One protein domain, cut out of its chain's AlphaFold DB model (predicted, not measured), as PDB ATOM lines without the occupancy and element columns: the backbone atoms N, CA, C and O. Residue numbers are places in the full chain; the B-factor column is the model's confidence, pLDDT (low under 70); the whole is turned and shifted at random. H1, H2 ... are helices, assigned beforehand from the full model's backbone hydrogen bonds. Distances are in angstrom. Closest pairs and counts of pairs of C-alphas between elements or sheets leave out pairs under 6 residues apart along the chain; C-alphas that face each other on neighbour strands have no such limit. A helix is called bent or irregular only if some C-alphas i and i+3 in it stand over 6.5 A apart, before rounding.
ATOM      1  N   THR A  66     -51.473 -11.622  12.747       85.62
ATOM      2  CA  THR A  66     -51.529 -10.204  12.384       85.62
ATOM      3  C   THR A  66     -50.464  -9.402  13.123       85.62
ATOM      4  O   THR A  66     -49.800  -8.586  12.488       85.62
ATOM      5  N   ASP A  67     -50.261  -9.661  14.416       87.25
ATOM      6  CA  ASP A  67     -49.222  -9.004  15.217       87.25
ATOM      7  C   ASP A  67     -47.832  -9.320  14.658       87.25
ATOM      8  O   ASP A  67     -47.016  -8.416  14.502       87.25
ATOM      9  N   ASP A  68     -47.602 -10.572  14.248       91.50
ATOM     10  CA  ASP A  68     -46.342 -10.991  13.624       91.50
ATOM     11  C   ASP A  68     -46.082 -10.249  12.303       91.50
ATOM     12  O   ASP A  68     -44.971  -9.792  12.047       91.50
ATOM     13  N   ARG A  69     -47.114 -10.079  11.465       93.56
ATOM     14  CA  ARG A  69     -47.002  -9.349  10.187       93.56
ATOM     15  C   ARG A  69     -46.772  -7.857  10.392       93.56
ATOM     16  O   ARG A  69     -46.022  -7.253   9.633       93.56
ATOM     17  N   LEU A  70     -47.420  -7.262  11.393       94.25
ATOM     18  CA  LEU A  70     -47.207  -5.861  11.755       94.25
ATOM     19  C   LEU A  70     -45.788  -5.644  12.283       94.25
ATOM     20  O   LEU A  70     -45.136  -4.681  11.882       94.25
ATOM     21  N   ALA A  71     -45.302  -6.545  13.138       94.25
ATOM     22  CA  ALA A  71     -43.945  -6.498  13.667       94.25
ATOM     23  C   ALA A  71     -42.892  -6.677  12.560       94.25
ATOM     24  O   ALA A  71     -41.923  -5.923  12.521       94.25
ATOM     25  N   ASP A  72     -43.104  -7.613  11.631       95.50
ATOM     26  CA  ASP A  72     -42.217  -7.816  10.480       95.50
ATOM     27  C   ASP A  72     -42.184  -6.577   9.573       95.50
ATOM     28  O   ASP A  72     -41.112  -6.039   9.297       95.50
ATOM     29  N   ALA A  73     -43.349  -6.048   9.180       96.62
ATOM     30  CA  ALA A  73     -43.429  -4.826   8.378       96.62
ATOM     31  C   ALA A  73     -42.727  -3.641   9.059       96.62
ATOM     32  O   ALA A  73     -41.989  -2.907   8.403       96.62
ATOM     33  N   ARG A  74     -42.901  -3.488  10.377       96.69
ATOM     34  CA  ARG A  74     -42.211  -2.463  11.166       96.69
ATOM     35  C   ARG A  74     -40.694  -2.635  11.117       96.69
ATOM     36  O   ARG A  74     -40.002  -1.675  10.809       96.69
ATOM     37  N   GLY A  75     -40.194  -3.851  11.331       96.44
ATOM     38  CA  GLY A  75     -38.758  -4.135  11.283       96.44
ATOM     39  C   GLY A  75     -38.129  -3.821   9.922       96.44
ATOM     40  O   GLY A  75     -37.039  -3.255   9.862       96.44
ATOM     41  N   TRP A  76     -38.825  -4.121   8.821       97.38
ATOM     42  CA  TRP A  76     -38.348  -3.774   7.477       97.38
ATOM     43  C   TRP A  76     -38.373  -2.270   7.192       97.38
ATOM     44  O   TRP A  76     -37.485  -1.778   6.497       97.38
ATOM     45  N   LEU A  77     -39.367  -1.543   7.708       97.06
ATOM     46  CA  LEU A  77     -39.425  -0.082   7.604       97.06
ATOM     47  C   LEU A  77     -38.305   0.585   8.404       97.06
ATOM     48  O   LEU A  77     -37.651   1.482   7.878       97.06
ATOM     49  N   ASP A  78     -38.062   0.127   9.633       96.38
ATOM     50  CA  ASP A  78     -37.012   0.666  10.499       96.38
ATOM     51  C   ASP A  78     -35.631   0.454   9.853       96.38
ATOM     52  O   ASP A  78     -34.879   1.410   9.675       96.38
ATOM     53  N   LEU A  79     -35.345  -0.761   9.366       96.06
ATOM     54  CA  LEU A  79     -34.099  -1.056   8.647       96.06
ATOM     55  C   LEU A  79     -33.936  -0.215   7.368       96.06
ATOM     56  O   LEU A  79     -32.836   0.237   7.050       96.06
ATOM     57  N   ALA A  80     -35.018  -0.012   6.611       96.44
ATOM     58  CA  ALA A  80     -34.990   0.816   5.409       96.44
ATOM     59  C   ALA A  80     -34.718   2.292   5.739       96.44
ATOM     60  O   ALA A  80     -33.911   2.926   5.058       96.44
ATOM     61  N   SER A  81     -35.338   2.829   6.793       96.44
ATOM     62  CA  SER A  81     -35.090   4.207   7.224       96.44
ATOM     63  C   SER A  81     -33.658   4.375   7.732       96.44
ATOM     64  O   SER A  81     -32.990   5.323   7.336       96.44
ATOM     65  N   GLU A  82     -33.121   3.424   8.502       96.00
ATOM     66  CA  GLU A  82     -31.712   3.446   8.927       96.00
ATOM     67  C   GLU A  82     -30.744   3.508   7.733       96.00
ATOM     68  O   GLU A  82     -29.779   4.276   7.749       96.00
ATOM     69  N   MET A  83     -31.012   2.745   6.667       96.12
ATOM     70  CA  MET A  83     -30.202   2.784   5.445       96.12
ATOM     71  C   MET A  83     -30.240   4.160   4.772       96.12
ATOM     72  O   MET A  83     -29.189   4.705   4.429       96.12
ATOM     73  N   LEU A  84     -31.431   4.743   4.622       95.94
ATOM     74  CA  LEU A  84     -31.600   6.057   4.000       95.94
ATOM     75  C   LEU A  84     -30.993   7.179   4.849       95.94
ATOM     76  O   LEU A  84     -30.326   8.062   4.309       95.94
ATOM     77  N   GLN A  85     -31.137   7.116   6.172       94.62
ATOM     78  CA  GLN A  85     -30.519   8.058   7.110       94.62
ATOM     79  C   GLN A  85     -28.988   7.990   7.080       94.62
ATOM     80  O   GLN A  85     -28.319   9.008   7.256       94.62
ATOM     81  N   ALA A  86     -28.419   6.816   6.797       94.81
ATOM     82  CA  ALA A  86     -26.989   6.650   6.548       94.81
ATOM     83  C   ALA A  86     -26.540   7.167   5.161       94.81
ATOM     84  O   ALA A  86     -25.355   7.089   4.835       94.81
ATOM     85  N   GLY A  87     -27.458   7.685   4.338       93.88
ATOM     86  CA  GLY A  87     -27.189   8.160   2.979       93.88
ATOM     87  C   GLY A  87     -27.013   7.036   1.954       93.88
ATOM     88  O   GLY A  87     -26.480   7.275   0.869       93.88
ATOM     89  N   LEU A  88     -27.424   5.810   2.288       93.88
ATOM     90  CA  LEU A  88     -27.346   4.651   1.407       93.88
ATOM     91  C   LEU A  88     -28.673   4.457   0.673       93.88
ATOM     92  O   LEU A  88     -29.747   4.659   1.230       93.88
ATOM     93  N   ALA A  89     -28.605   4.032  -0.588       91.69
ATOM     94  CA  ALA A  89     -29.800   3.686  -1.347       91.69
ATOM     95  C   ALA A  89     -30.394   2.354  -0.861       91.69
ATOM     96  O   ALA A  89     -29.657   1.426  -0.512       91.69
ATOM     97  N   LEU A  90     -31.724   2.224  -0.919       89.81
ATOM     98  CA  LEU A  90     -32.376   0.924  -0.767       89.81
ATOM     99  C   LEU A  90     -31.971   0.043  -1.953       89.81
ATOM    100  O   LEU A  90     -32.377   0.278  -3.088       89.81
ATOM    101  N   GLY A  91     -31.134  -0.963  -1.705       91.25
ATOM    102  CA  GLY A  91     -30.845  -1.983  -2.710       91.25
ATOM    103  C   GLY A  91     -32.124  -2.720  -3.127       91.25
ATOM    104  O   GLY A  91     -33.055  -2.850  -2.328       91.25
ATOM    105  N   SER A  92     -32.152  -3.257  -4.350       91.56
ATOM    106  CA  SER A  92     -33.330  -3.927  -4.934       91.56
ATOM    107  C   SER A  92     -33.928  -5.017  -4.043       91.56
ATOM    108  O   SER A  92     -35.146  -5.162  -3.961       91.56
ATOM    109  N   ASP A  93     -33.076  -5.774  -3.352       94.00
ATOM    110  CA  ASP A  93     -33.502  -6.877  -2.490       94.00
ATOM    111  C   ASP A  93     -34.171  -6.382  -1.208       94.00
ATOM    112  O   ASP A  93     -35.158  -6.966  -0.759       94.00
ATOM    113  N   LEU A  94     -33.637  -5.309  -0.616       93.38
ATOM    114  CA  LEU A  94     -34.225  -4.695   0.569       93.38
ATOM    115  C   LEU A  94     -35.555  -4.043   0.202       93.38
ATOM    116  O   LEU A  94     -36.554  -4.310   0.860       93.38
ATOM    117  N   GLU A  95     -35.593  -3.292  -0.902       94.56
ATOM    118  CA  GLU A  95     -36.831  -2.712  -1.420       94.56
ATOM    119  C   GLU A  95     -37.896  -3.798  -1.642       94.56
ATOM    120  O   GLU A  95     -39.017  -3.685  -1.149       94.56
ATOM    121  N   ALA A  96     -37.548  -4.899  -2.316       95.00
ATOM    122  CA  ALA A  96     -38.474  -5.998  -2.574       95.00
ATOM    123  C   ALA A  96     -39.022  -6.629  -1.284       95.00
ATOM    124  O   ALA A  96     -40.220  -6.922  -1.212       95.00
ATOM    125  N   LYS A  97     -38.178  -6.814  -0.262       96.62
ATOM    126  CA  LYS A  97     -38.591  -7.354   1.043       96.62
ATOM    127  C   LYS A  97     -39.495  -6.390   1.800       96.62
ATOM    128  O   LYS A  97     -40.542  -6.821   2.276       96.62
ATOM    129  N   THR A  98     -39.163  -5.101   1.827       96.69
ATOM    130  CA  THR A  98     -40.003  -4.070   2.451       96.69
ATOM    131  C   THR A  98     -41.369  -3.989   1.772       96.69
ATOM    132  O   THR A  98     -42.400  -3.977   2.437       96.69
ATOM    133  N   ARG A  99     -41.424  -4.038   0.435       96.75
ATOM    134  CA  ARG A  99     -42.704  -4.092  -0.292       96.75
ATOM    135  C   ARG A  99     -43.512  -5.345   0.051       96.75
ATOM    136  O   ARG A  99     -44.727  -5.265   0.227       96.75
ATOM    137  N   ALA A 100     -42.855  -6.503   0.127       96.56
ATOM    138  CA  ALA A 100     -43.508  -7.771   0.432       96.56
ATOM    139  C   ALA A 100     -44.088  -7.804   1.856       96.56
ATOM    140  O   ALA A 100     -45.217  -8.268   2.031       96.56
ATOM    141  N   SER A 101     -43.364  -7.280   2.847       96.81
ATOM    142  CA  SER A 101     -43.843  -7.214   4.232       96.81
ATOM    143  C   SER A 101     -45.014  -6.240   4.371       96.81
ATOM    144  O   SER A 101     -46.048  -6.612   4.924       96.81
ATOM    145  N   LEU A 102     -44.940  -5.056   3.751       97.00
ATOM    146  CA  LEU A 102     -46.059  -4.105   3.703       97.00
ATOM    147  C   LEU A 102     -47.315  -4.713   3.066       97.00
ATOM    148  O   LEU A 102     -48.424  -4.509   3.562       97.00
ATOM    149  N   ARG A 103     -47.162  -5.495   1.994       96.50
ATOM    150  CA  ARG A 103     -48.275  -6.192   1.332       96.50
ATOM    151  C   ARG A 103     -48.924  -7.254   2.217       96.50
ATOM    152  O   ARG A 103     -50.129  -7.477   2.124       96.50
ATOM    153  N   ALA A 104     -48.149  -7.920   3.073       95.44
ATOM    154  CA  ALA A 104     -48.665  -8.957   3.962       95.44
ATOM    155  C   ALA A 104     -49.606  -8.399   5.049       95.44
ATOM    156  O   ALA A 104     -50.422  -9.146   5.603       95.44
ATOM    157  N   VAL A 105     -49.521  -7.096   5.340       95.31
ATOM    158  CA  VAL A 105     -50.337  -6.413   6.349       95.31
ATOM    159  C   VAL A 105     -51.782  -6.242   5.847       95.31
ATOM    160  O   VAL A 105     -52.011  -5.596   4.815       95.31
ATOM    161  N   PRO A 106     -52.785  -6.776   6.575       91.62
ATOM    162  CA  PRO A 106     -54.189  -6.625   6.201       91.62
ATOM    163  C   PRO A 106     -54.624  -5.157   6.177       91.62
ATOM    164  O   PRO A 106     -54.248  -4.395   7.067       91.62
ATOM    165  N   ALA A 107     -55.479  -4.784   5.217       88.38
ATOM    166  CA  ALA A 107     -55.904  -3.400   4.984       88.38
ATOM    167  C   ALA A 107     -56.385  -2.676   6.254       88.38
ATOM    168  O   ALA A 107     -55.927  -1.576   6.552       88.38
ATOM    169  N   GLN A 108     -57.218  -3.343   7.057       88.75
ATOM    170  CA  GLN A 108     -57.765  -2.807   8.310       88.75
ATOM    171  C   GLN A 108     -56.720  -2.477   9.395       88.75
ATOM    172  O   GLN A 108     -57.042  -1.773  10.343       88.75
ATOM    173  N   HIS A 109     -55.482  -2.971   9.273       90.50
ATOM    174  CA  HIS A 109     -54.402  -2.729  10.238       90.50
ATOM    175  C   HIS A 109     -53.306  -1.795   9.701       90.50
ATOM    176  O   HIS A 109     -52.397  -1.437  10.445       90.50
ATOM    177  N   ARG A 110     -53.380  -1.369   8.431       91.31
ATOM    178  CA  ARG A 110     -52.344  -0.536   7.791       91.31
ATOM    179  C   ARG A 110     -52.172   0.821   8.472       91.31
ATOM    180  O   ARG A 110     -51.048   1.282   8.609       91.31
ATOM    181  N   ALA A 111     -53.262   1.410   8.971       88.44
ATOM    182  CA  ALA A 111     -53.250   2.703   9.664       88.44
ATOM    183  C   ALA A 111     -52.452   2.707  10.985       88.44
ATOM    184  O   ALA A 111     -52.138   3.769  11.511       88.44
ATOM    185  N   VAL A 112     -52.128   1.529  11.533       89.88
ATOM    186  CA  VAL A 112     -51.334   1.396  12.766       89.88
ATOM    187  C   VAL A 112     -49.830   1.517  12.483       89.88
ATOM    188  O   VAL A 112     -49.044   1.811  13.387       89.88
ATOM    189  N   LEU A 113     -49.404   1.297  11.236       91.12
ATOM    190  CA  LEU A 113     -48.006   1.449  10.851       91.12
ATOM    191  C   LEU A 113     -47.650   2.928  10.726       91.12
ATOM    192  O   LEU A 113     -48.274   3.679   9.984       91.12
ATOM    193  N   LEU A 114     -46.587   3.321  11.423       91.19
ATOM    194  CA  LEU A 114     -45.916   4.583  11.160       91.19
ATOM    195  C   LEU A 114     -45.022   4.376   9.943       91.19
ATOM    196  O   LEU A 114     -44.124   3.537   9.984       91.19
ATOM    197  N   LEU A 115     -45.308   5.106   8.870       93.62
ATOM    198  CA  LEU A 115     -44.581   5.028   7.609       93.62
ATOM    199  C   LEU A 115     -43.553   6.166   7.564       93.62
ATOM    200  O   LEU A 115     -43.959   7.329   7.500       93.62
ATOM    201  N   PRO A 116     -42.242   5.870   7.624       94.75
ATOM    202  CA  PRO A 116     -41.207   6.887   7.483       94.75
ATOM    203  C   PRO A 116     -41.299   7.569   6.111       94.75
ATOM    204  O   PRO A 116     -41.419   6.894   5.086       94.75
ATOM    205  N   ILE A 117     -41.287   8.907   6.096       92.56
ATOM    206  CA  ILE A 117     -41.504   9.707   4.875       92.56
ATOM    207  C   ILE A 117     -40.410   9.431   3.837       92.56
ATOM    208  O   ILE A 117     -40.719   9.219   2.673       92.56
ATOM    209  N   ASP A 118     -39.157   9.347   4.274       94.31
ATOM    210  CA  ASP A 118     -37.992   9.006   3.450       94.31
ATOM    211  C   ASP A 118     -38.157   7.658   2.731       94.31
ATOM    212  O   ASP A 118     -37.914   7.544   1.528       94.31
ATOM    213  N   VAL A 119     -38.626   6.636   3.447       95.81
ATOM    214  CA  VAL A 119     -38.900   5.315   2.869       95.81
ATOM    215  C   VAL A 119     -40.065   5.394   1.881       95.81
ATOM    216  O   VAL A 119     -39.998   4.812   0.798       95.81
ATOM    217  N   MET A 120     -41.124   6.130   2.222       95.62
ATOM    218  CA  MET A 120     -42.284   6.311   1.347       95.62
ATOM    219  C   MET A 120     -41.933   7.055   0.058       95.62
ATOM    220  O   MET A 120     -42.399   6.639  -1.002       95.62
ATOM    221  N   ASP A 121     -41.083   8.078   0.123       93.44
ATOM    222  CA  ASP A 121     -40.609   8.834  -1.038       93.44
ATOM    223  C   ASP A 121     -39.890   7.919  -2.033       93.44
ATOM    224  O   ASP A 121     -40.153   7.968  -3.237       93.44
ATOM    225  N   VAL A 122     -39.040   7.017  -1.539       94.38
ATOM    226  CA  VAL A 122     -38.337   6.043  -2.386       94.38
ATOM    227  C   VAL A 122     -39.308   5.018  -2.973       94.38
ATOM    228  O   VAL A 122     -39.308   4.784  -4.183       94.38
ATOM    229  N   LEU A 123     -40.173   4.420  -2.148       94.81
ATOM    230  CA  LEU A 123     -41.096   3.375  -2.601       94.81
ATOM    231  C   LEU A 123     -42.182   3.904  -3.551       94.81
ATOM    232  O   LEU A 123     -42.615   3.178  -4.452       94.81
ATOM    233  N   CYS A 124     -42.627   5.146  -3.372       94.88
ATOM    234  CA  CYS A 124     -43.640   5.784  -4.214       94.88
ATOM    235  C   CYS A 124     -43.041   6.583  -5.374       94.88
ATOM    236  O   CYS A 124     -43.775   6.935  -6.299       94.88
ATOM    237  N   GLY A 125     -41.727   6.822  -5.364       91.88
ATOM    238  CA  GLY A 125     -40.996   7.643  -6.327       91.88
ATOM    239  C   GLY A 125     -41.365   7.398  -7.794       91.88
ATOM    240  O   GLY A 125     -41.680   8.365  -8.489       91.88
ATOM    241  N   PRO A 126     -41.420   6.142  -8.282       89.62
ATOM    242  CA  PRO A 126     -41.792   5.867  -9.670       89.62
ATOM    243  C   PRO A 126     -43.188   6.368 -10.062       89.62
ATOM    244  O   PRO A 126     -43.376   6.844 -11.176       89.62
ATOM    245  N   VAL A 127     -44.171   6.282  -9.159       90.12
ATOM    246  CA  VAL A 127     -45.533   6.784  -9.410       90.12
ATOM    247  C   VAL A 127     -45.577   8.298  -9.240       90.12
ATOM    248  O   VAL A 127     -46.163   8.984 -10.074       90.12
ATOM    249  N   LEU A 128     -44.920   8.834  -8.206       88.56
ATOM    250  CA  LEU A 128     -44.819  10.279  -7.976       88.56
ATOM    251  C   LEU A 128     -44.221  11.004  -9.186       88.56
ATOM    252  O   LEU A 128     -44.727  12.055  -9.573       88.56
ATOM    253  N   ALA A 129     -43.221  10.416  -9.845       87.12
ATOM    254  CA  ALA A 129     -42.620  10.967 -11.058       87.12
ATOM    255  C   ALA A 129     -43.617  11.157 -12.220       87.12
ATOM    256  O   ALA A 129     -43.366  11.977 -13.098       87.12
ATOM    257  N   LEU A 130     -44.743  10.433 -12.228       85.00
ATOM    258  CA  LEU A 130     -45.788  10.566 -13.248       85.00
ATOM    259  C   LEU A 130     -46.875  11.577 -12.889       85.00
ATOM    260  O   LEU A 130     -47.497  12.141 -13.785       85.00
ATOM    261  N   VAL A 131     -47.156  11.750 -11.595       79.19
ATOM    262  CA  VAL A 131     -48.331  12.505 -11.128       79.19
ATOM    263  C   VAL A 131     -47.990  13.860 -10.526       79.19
ATOM    264  O   VAL A 131     -48.893  14.670 -10.339       79.19
ATOM    265  N   THR A 132     -46.721  14.127 -10.206       68.50
ATOM    266  CA  THR A 132     -46.335  15.404  -9.594       68.50
ATOM    267  C   THR A 132     -46.440  16.519 -10.641       68.50
ATOM    268  O   THR A 132     -45.685  16.496 -11.617       68.50
ATOM    269  N   PRO A 133     -47.346  17.503 -10.470       63.78
ATOM    270  CA  PRO A 133     -47.489  18.593 -11.425       63.78
ATOM    271  C   PRO A 133     -46.203  19.415 -11.477       63.78
ATOM    272  O   PRO A 133     -45.640  19.769 -10.440       63.78
ATOM    273  N   THR A 134     -45.764  19.767 -12.684       61.25
ATOM    274  CA  THR A 134     -44.588  20.627 -12.894       61.25
ATOM    275  C   THR A 134     -44.820  22.057 -12.385       61.25
ATOM    276  O   THR A 134     -43.859  22.774 -12.125       61.25
ATOM    277  N   ASP A 135     -46.083  22.463 -12.197       70.19
ATOM    278  CA  ASP A 135     -46.466  23.795 -11.731       70.19
ATOM    279  C   ASP A 135     -47.544  23.734 -10.632       70.19
ATOM    280  O   ASP A 135     -48.731  23.546 -10.894       70.19
ATOM    281  N   ARG A 136     -47.121  23.918  -9.375       68.94
ATOM    282  CA  ARG A 136     -48.011  23.998  -8.200       68.94
ATOM    283  C   ARG A 136     -48.757  25.331  -8.093       68.94
ATOM    284  O   ARG A 136     -49.580  25.495  -7.201       68.94
ATOM    285  N   THR A 137     -48.447  26.289  -8.964       73.88
ATOM    286  CA  THR A 137     -49.096  27.603  -9.023       73.88
ATOM    287  C   THR A 137     -50.155  27.691 -10.116       73.88
ATOM    288  O   THR A 137     -50.739  28.760 -10.301       73.88
ATOM    289  N   ALA A 138     -50.431  26.575 -10.803       78.75
ATOM    290  CA  ALA A 138     -51.462  26.496 -11.823       78.75
ATOM    291  C   ALA A 138     -52.815  26.985 -11.285       78.75
ATOM    292  O   ALA A 138     -53.217  26.683 -10.156       78.75
ATOM    293  N   ARG A 139     -53.517  27.760 -12.112       79.94
ATOM    294  CA  ARG A 139     -54.840  28.318 -11.820       79.94
ATOM    295  C   ARG A 139     -55.826  27.910 -12.903       79.94
ATOM    296  O   ARG A 139     -55.440  27.773 -14.062       79.94
ATOM    297  N   CYS A 140     -57.079  27.726 -12.512       77.38
ATOM    298  CA  CYS A 140     -58.205  27.575 -13.425       77.38
ATOM    299  C   CYS A 140     -58.455  28.881 -14.201       77.38
ATOM    300  O   CYS A 140     -57.963  29.948 -13.822       77.38
ATOM    301  N   ASP A 141     -59.276  28.817 -15.253       82.25
ATOM    302  CA  ASP A 141     -59.636  29.979 -16.088       82.25
ATOM    303  C   ASP A 141     -60.322  31.114 -15.299       82.25
ATOM    304  O   ASP A 141     -60.315  32.271 -15.721       82.25
ATOM    305  N   ASP A 142     -60.893  30.802 -14.133       83.75
ATOM    306  CA  ASP A 142     -61.525  31.752 -13.211       83.75
ATOM    307  C   ASP A 142     -60.554  32.356 -12.172       83.75
ATOM    308  O   ASP A 142     -60.957  33.156 -11.326       83.75
ATOM    309  N   GLY A 143     -59.267  31.997 -12.226       79.62
ATOM    310  CA  GLY A 143     -58.229  32.459 -11.306       79.62
ATOM    311  C   GLY A 143     -58.174  31.717  -9.965       79.62
ATOM    312  O   GLY A 143     -57.285  32.011  -9.153       79.62
ATOM    313  N   SER A 144     -59.062  30.748  -9.720       77.62
ATOM    314  CA  SER A 144     -58.955  29.852  -8.566       77.62
ATOM    315  C   SER A 144     -57.724  28.940  -8.698       77.62
ATOM    316  O   SER A 144     -57.261  28.684  -9.815       77.62
ATOM    317  N   PRO A 145     -57.115  28.489  -7.585       77.94
ATOM    318  CA  PRO A 145     -56.079  27.463  -7.641       77.94
ATOM    319  C   PRO A 145     -56.592  26.225  -8.387       77.94
ATOM    320  O   PRO A 145     -57.695  25.759  -8.122       77.94
ATOM    321  N   ALA A 146     -55.786  25.673  -9.298       75.69
ATOM    322  CA  ALA A 146     -56.131  24.435 -10.004       75.69
ATOM    323  C   ALA A 146     -56.181  23.210  -9.069       75.69
ATOM    324  O   ALA A 146     -56.656  22.146  -9.459       75.69
ATOM    325  N   PHE A 147     -55.688  23.371  -7.840       71.69
ATOM    326  CA  PHE A 147     -55.672  22.363  -6.796       71.69
ATOM    327  C   PHE A 147     -56.309  22.958  -5.541       71.69
ATOM    328  O   PHE A 147     -55.904  24.032  -5.098       71.69
ATOM    329  N   ASP A 148     -57.303  22.267  -4.991       69.88
ATOM    330  CA  ASP A 148     -57.875  22.608  -3.693       69.88
ATOM    331  C   ASP A 148     -56.965  22.058  -2.582       69.88
ATOM    332  O   ASP A 148     -56.575  20.889  -2.615       69.88
ATOM    333  N   ASP A 149     -56.612  22.905  -1.614       68.69
ATOM    334  CA  ASP A 149     -55.833  22.505  -0.435       68.69
ATOM    335  C   ASP A 149     -56.711  21.787   0.612       68.69
ATOM    336  O   ASP A 149     -56.195  21.231   1.587       68.69
ATOM    337  N   HIS A 150     -58.037  21.772   0.429       76.94
ATOM    338  CA  HIS A 150     -58.962  21.037   1.280       76.94
ATOM    339  C   HIS A 150     -59.243  19.632   0.756       76.94
ATOM    340  O   HIS A 150     -59.938  19.421  -0.234       76.94
ATOM    341  N   LEU A 151     -58.749  18.652   1.507       82.06
ATOM    342  CA  LEU A 151     -59.046  17.246   1.306       82.06
ATOM    343  C   LEU A 151     -60.095  16.795   2.327       82.06
ATOM    344  O   LEU A 151     -59.928  17.043   3.524       82.06
ATOM    345  N   SER A 152     -61.173  16.155   1.869       89.38
ATOM    346  CA  SER A 152     -62.154  15.558   2.781       89.38
ATOM    347  C   SER A 152     -61.553  14.354   3.518       89.38
ATOM    348  O   SER A 152     -60.594  13.747   3.041       89.38
ATOM    349  N   ASP A 153     -62.122  13.975   4.667       89.12
ATOM    350  CA  ASP A 153     -61.656  12.799   5.420       89.12
ATOM    351  C   ASP A 153     -61.763  11.506   4.590       89.12
ATOM    352  O   ASP A 153     -60.878  10.650   4.649       89.12
ATOM    353  N   ASP A 154     -62.817  11.385   3.776       88.75
ATOM    354  CA  ASP A 154     -63.030  10.238   2.891       88.75
ATOM    355  C   ASP A 154     -61.979  10.195   1.770       88.75
ATOM    356  O   ASP A 154     -61.386   9.143   1.508       88.75
ATOM    357  N   ASP A 155     -61.681  11.344   1.152       88.50
ATOM    358  CA  ASP A 155     -60.642  11.442   0.123       88.50
ATOM    359  C   ASP A 155     -59.247  11.203   0.712       88.50
ATOM    360  O   ASP A 155     -58.407  10.554   0.085       88.50
ATOM    361  N   ALA A 156     -58.996  11.666   1.939       87.94
ATOM    362  CA  ALA A 156     -57.756  11.419   2.667       87.94
ATOM    363  C   ALA A 156     -57.571   9.934   2.990       87.94
ATOM    364  O   ALA A 156     -56.485   9.386   2.773       87.94
ATOM    365  N   ALA A 157     -58.626   9.255   3.446       87.44
ATOM    366  CA  ALA A 157     -58.598   7.817   3.692       87.44
ATOM    367  C   ALA A 157     -58.338   7.034   2.396       87.44
ATOM    368  O   ALA A 157     -57.515   6.109   2.374       87.44
ATOM    369  N   TRP A 158     -58.991   7.430   1.302       90.12
ATOM    370  CA  TRP A 158     -58.787   6.821  -0.007       90.12
ATOM    371  C   TRP A 158     -57.358   7.036  -0.525       90.12
ATOM    372  O   TRP A 158     -56.692   6.062  -0.889       90.12
ATOM    373  N   LEU A 159     -56.844   8.271  -0.485       90.81
ATOM    374  CA  LEU A 159     -55.474   8.597  -0.897       90.81
ATOM    375  C   LEU A 159     -54.439   7.856  -0.051       90.81
ATOM    376  O   LEU A 159     -53.476   7.320  -0.598       90.81
ATOM    377  N   GLY A 160     -54.648   7.763   1.262       90.50
ATOM    378  CA  GLY A 160     -53.788   6.984   2.149       90.50
ATOM    379  C   GLY A 160     -53.733   5.509   1.745       90.50
ATOM    380  O   GLY A 160     -52.651   4.932   1.629       90.50
ATOM    381  N   SER A 161     -54.888   4.902   1.450       92.00
ATOM    382  CA  SER A 161     -54.953   3.516   0.971       92.00
ATOM    383  C   SER A 161     -54.270   3.341  -0.388       92.00
ATOM    384  O   SER A 161     -53.572   2.346  -0.601       92.00
ATOM    385  N   PHE A 162     -54.457   4.292  -1.302       93.50
ATOM    386  CA  PHE A 162     -53.819   4.286  -2.615       93.50
ATOM    387  C   PHE A 162     -52.291   4.334  -2.493       93.50
ATOM    388  O   PHE A 162     -51.606   3.448  -3.009       93.50
ATOM    389  N   TRP A 163     -51.750   5.306  -1.753       93.75
ATOM    390  CA  TRP A 163     -50.305   5.472  -1.580       93.75
ATOM    391  C   TRP A 163     -49.666   4.324  -0.807       93.75
ATOM    392  O   TRP A 163     -48.562   3.899  -1.146       93.75
ATOM    393  N   TYR A 164     -50.378   3.734   0.156       95.75
ATOM    394  CA  TYR A 164     -49.934   2.483   0.759       95.75
ATOM    395  C   TYR A 164     -49.830   1.366  -0.288       95.75
ATOM    396  O   TYR A 164     -48.835   0.647  -0.320       95.75
ATOM    397  N   GLY A 165     -50.837   1.201  -1.153       94.38
ATOM    398  CA  GLY A 165     -50.829   0.181  -2.208       94.38
ATOM    399  C   GLY A 165     -49.672   0.359  -3.196       94.38
ATOM    400  O   GLY A 165     -49.030  -0.619  -3.595       94.38
ATOM    401  N   VAL A 166     -49.343   1.607  -3.536       95.06
ATOM    402  CA  VAL A 166     -48.137   1.952  -4.304       95.06
ATOM    403  C   VAL A 166     -46.873   1.546  -3.543       95.06
ATOM    404  O   VAL A 166     -46.025   0.845  -4.100       95.06
ATOM    405  N   ALA A 167     -46.750   1.907  -2.264       95.62
ATOM    406  CA  ALA A 167     -45.586   1.567  -1.448       95.62
ATOM    407  C   ALA A 167     -45.414   0.050  -1.285       95.62
ATOM    408  O   ALA A 167     -44.331  -0.472  -1.522       95.62
ATOM    409  N   ALA A 168     -46.489  -0.698  -1.033       95.62
ATOM    410  CA  ALA A 168     -46.508  -2.164  -1.003       95.62
ATOM    411  C   ALA A 168     -46.270  -2.809  -2.388       95.62
ATOM    412  O   ALA A 168     -46.201  -4.036  -2.526       95.62
ATOM    413  N   GLY A 169     -46.161  -2.003  -3.449       92.62
ATOM    414  CA  GLY A 169     -45.950  -2.435  -4.829       92.62
ATOM    415  C   GLY A 169     -47.109  -3.253  -5.400       92.62
ATOM    416  O   GLY A 169     -46.868  -4.070  -6.293       92.62
TER     417      GLY A 169
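This is residues 66 to 169 of the 174 residues of an uncharacterized protein of Rhodoferax ferrireducens (UniProt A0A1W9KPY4). A helical hairpin, H1 and H2, makes a wall at one end of a long, open model; the last part of H5 and the first half of H4 meet beside it, and from their other ends the long link, residues 132 to 152, loops far out to make the opposite end. Short H3 sits past the end of H2, on the same side of the hairpin as H5. The printed part has 104 residues, with five named helices in the order H1, H2, H3, H4, H5 and no named strand; its class is all helix. It is loose, with a radius of gyration of the C-alphas of 16.2 A, and elongated, spanning 52 by 32 by 19 A.

Find C-alpha 66 at (-51.529, -10.204, 12.384); from there H1, the longest helix, runs through residues 66 to 85, 28.3 A. H2 is residues 92 to 104, 18.4 A, and H3 is residues 107 to 112. H4, residues 117 to 131, begins with C-alpha 117 at (-41.504, 9.707, 4.875) and spans 17.6 A. H5 is residues 153 to 167, 20.8 A, and ends with C-alpha 167 at (-45.586, 1.567, -1.448). H3 and H4 are irregular: C-alphas 108 and 111 are 7.3 A apart, and C-alphas 123 and 126 are 7.5 A apart.

Start at H1, which touches H2 at a shallow tilt of 30 degrees, opposite ways, as a hairpin; their closest C-alphas, of Ala 73 and Ser 101, are 4.8 A apart. With residues 77 to 84 alone, H1 touches H4, about perpendicular at 84 degrees; the closest C-alphas are those of Ser 81 and Val 119, 5.9 A apart. H4 touches H5, about perpendicular at 84 degrees, and the closest C-alphas, of Leu 123 and Ala 167, are 5.0 A apart. H2 and H5 only just touch, with 3 pairs of C-alphas within 8 A, the closest those of Arg 99 and Ala 167 at 6.5 A; they run opposite ways at a steep tilt of 43 degrees. Helix packing is mostly crossed. H3 and H5 are near each other, with 10 pairs of C-alphas within 10 A, while H1 and H5 are apart. In H1, H2 and H5 every O i to N i+4 pair is within hydrogen-bond range; in H4 8 of 11 are, and in H3 0 of 2, beside 2 of 3 O i to N i+3 pairs.

Look from Asp 68 to Asp 142 for the two C-alphas farthest apart, 52.7 A. The printed part has no cut. The link from H4 to H5 is long, 21 residues. Residues 129 to 134, of which 129 to 131 belong to H4, stand free. The mean pLDDT of the printed part is 89.3; residues 132 to 134, 136 and 148 to 149 are under 70.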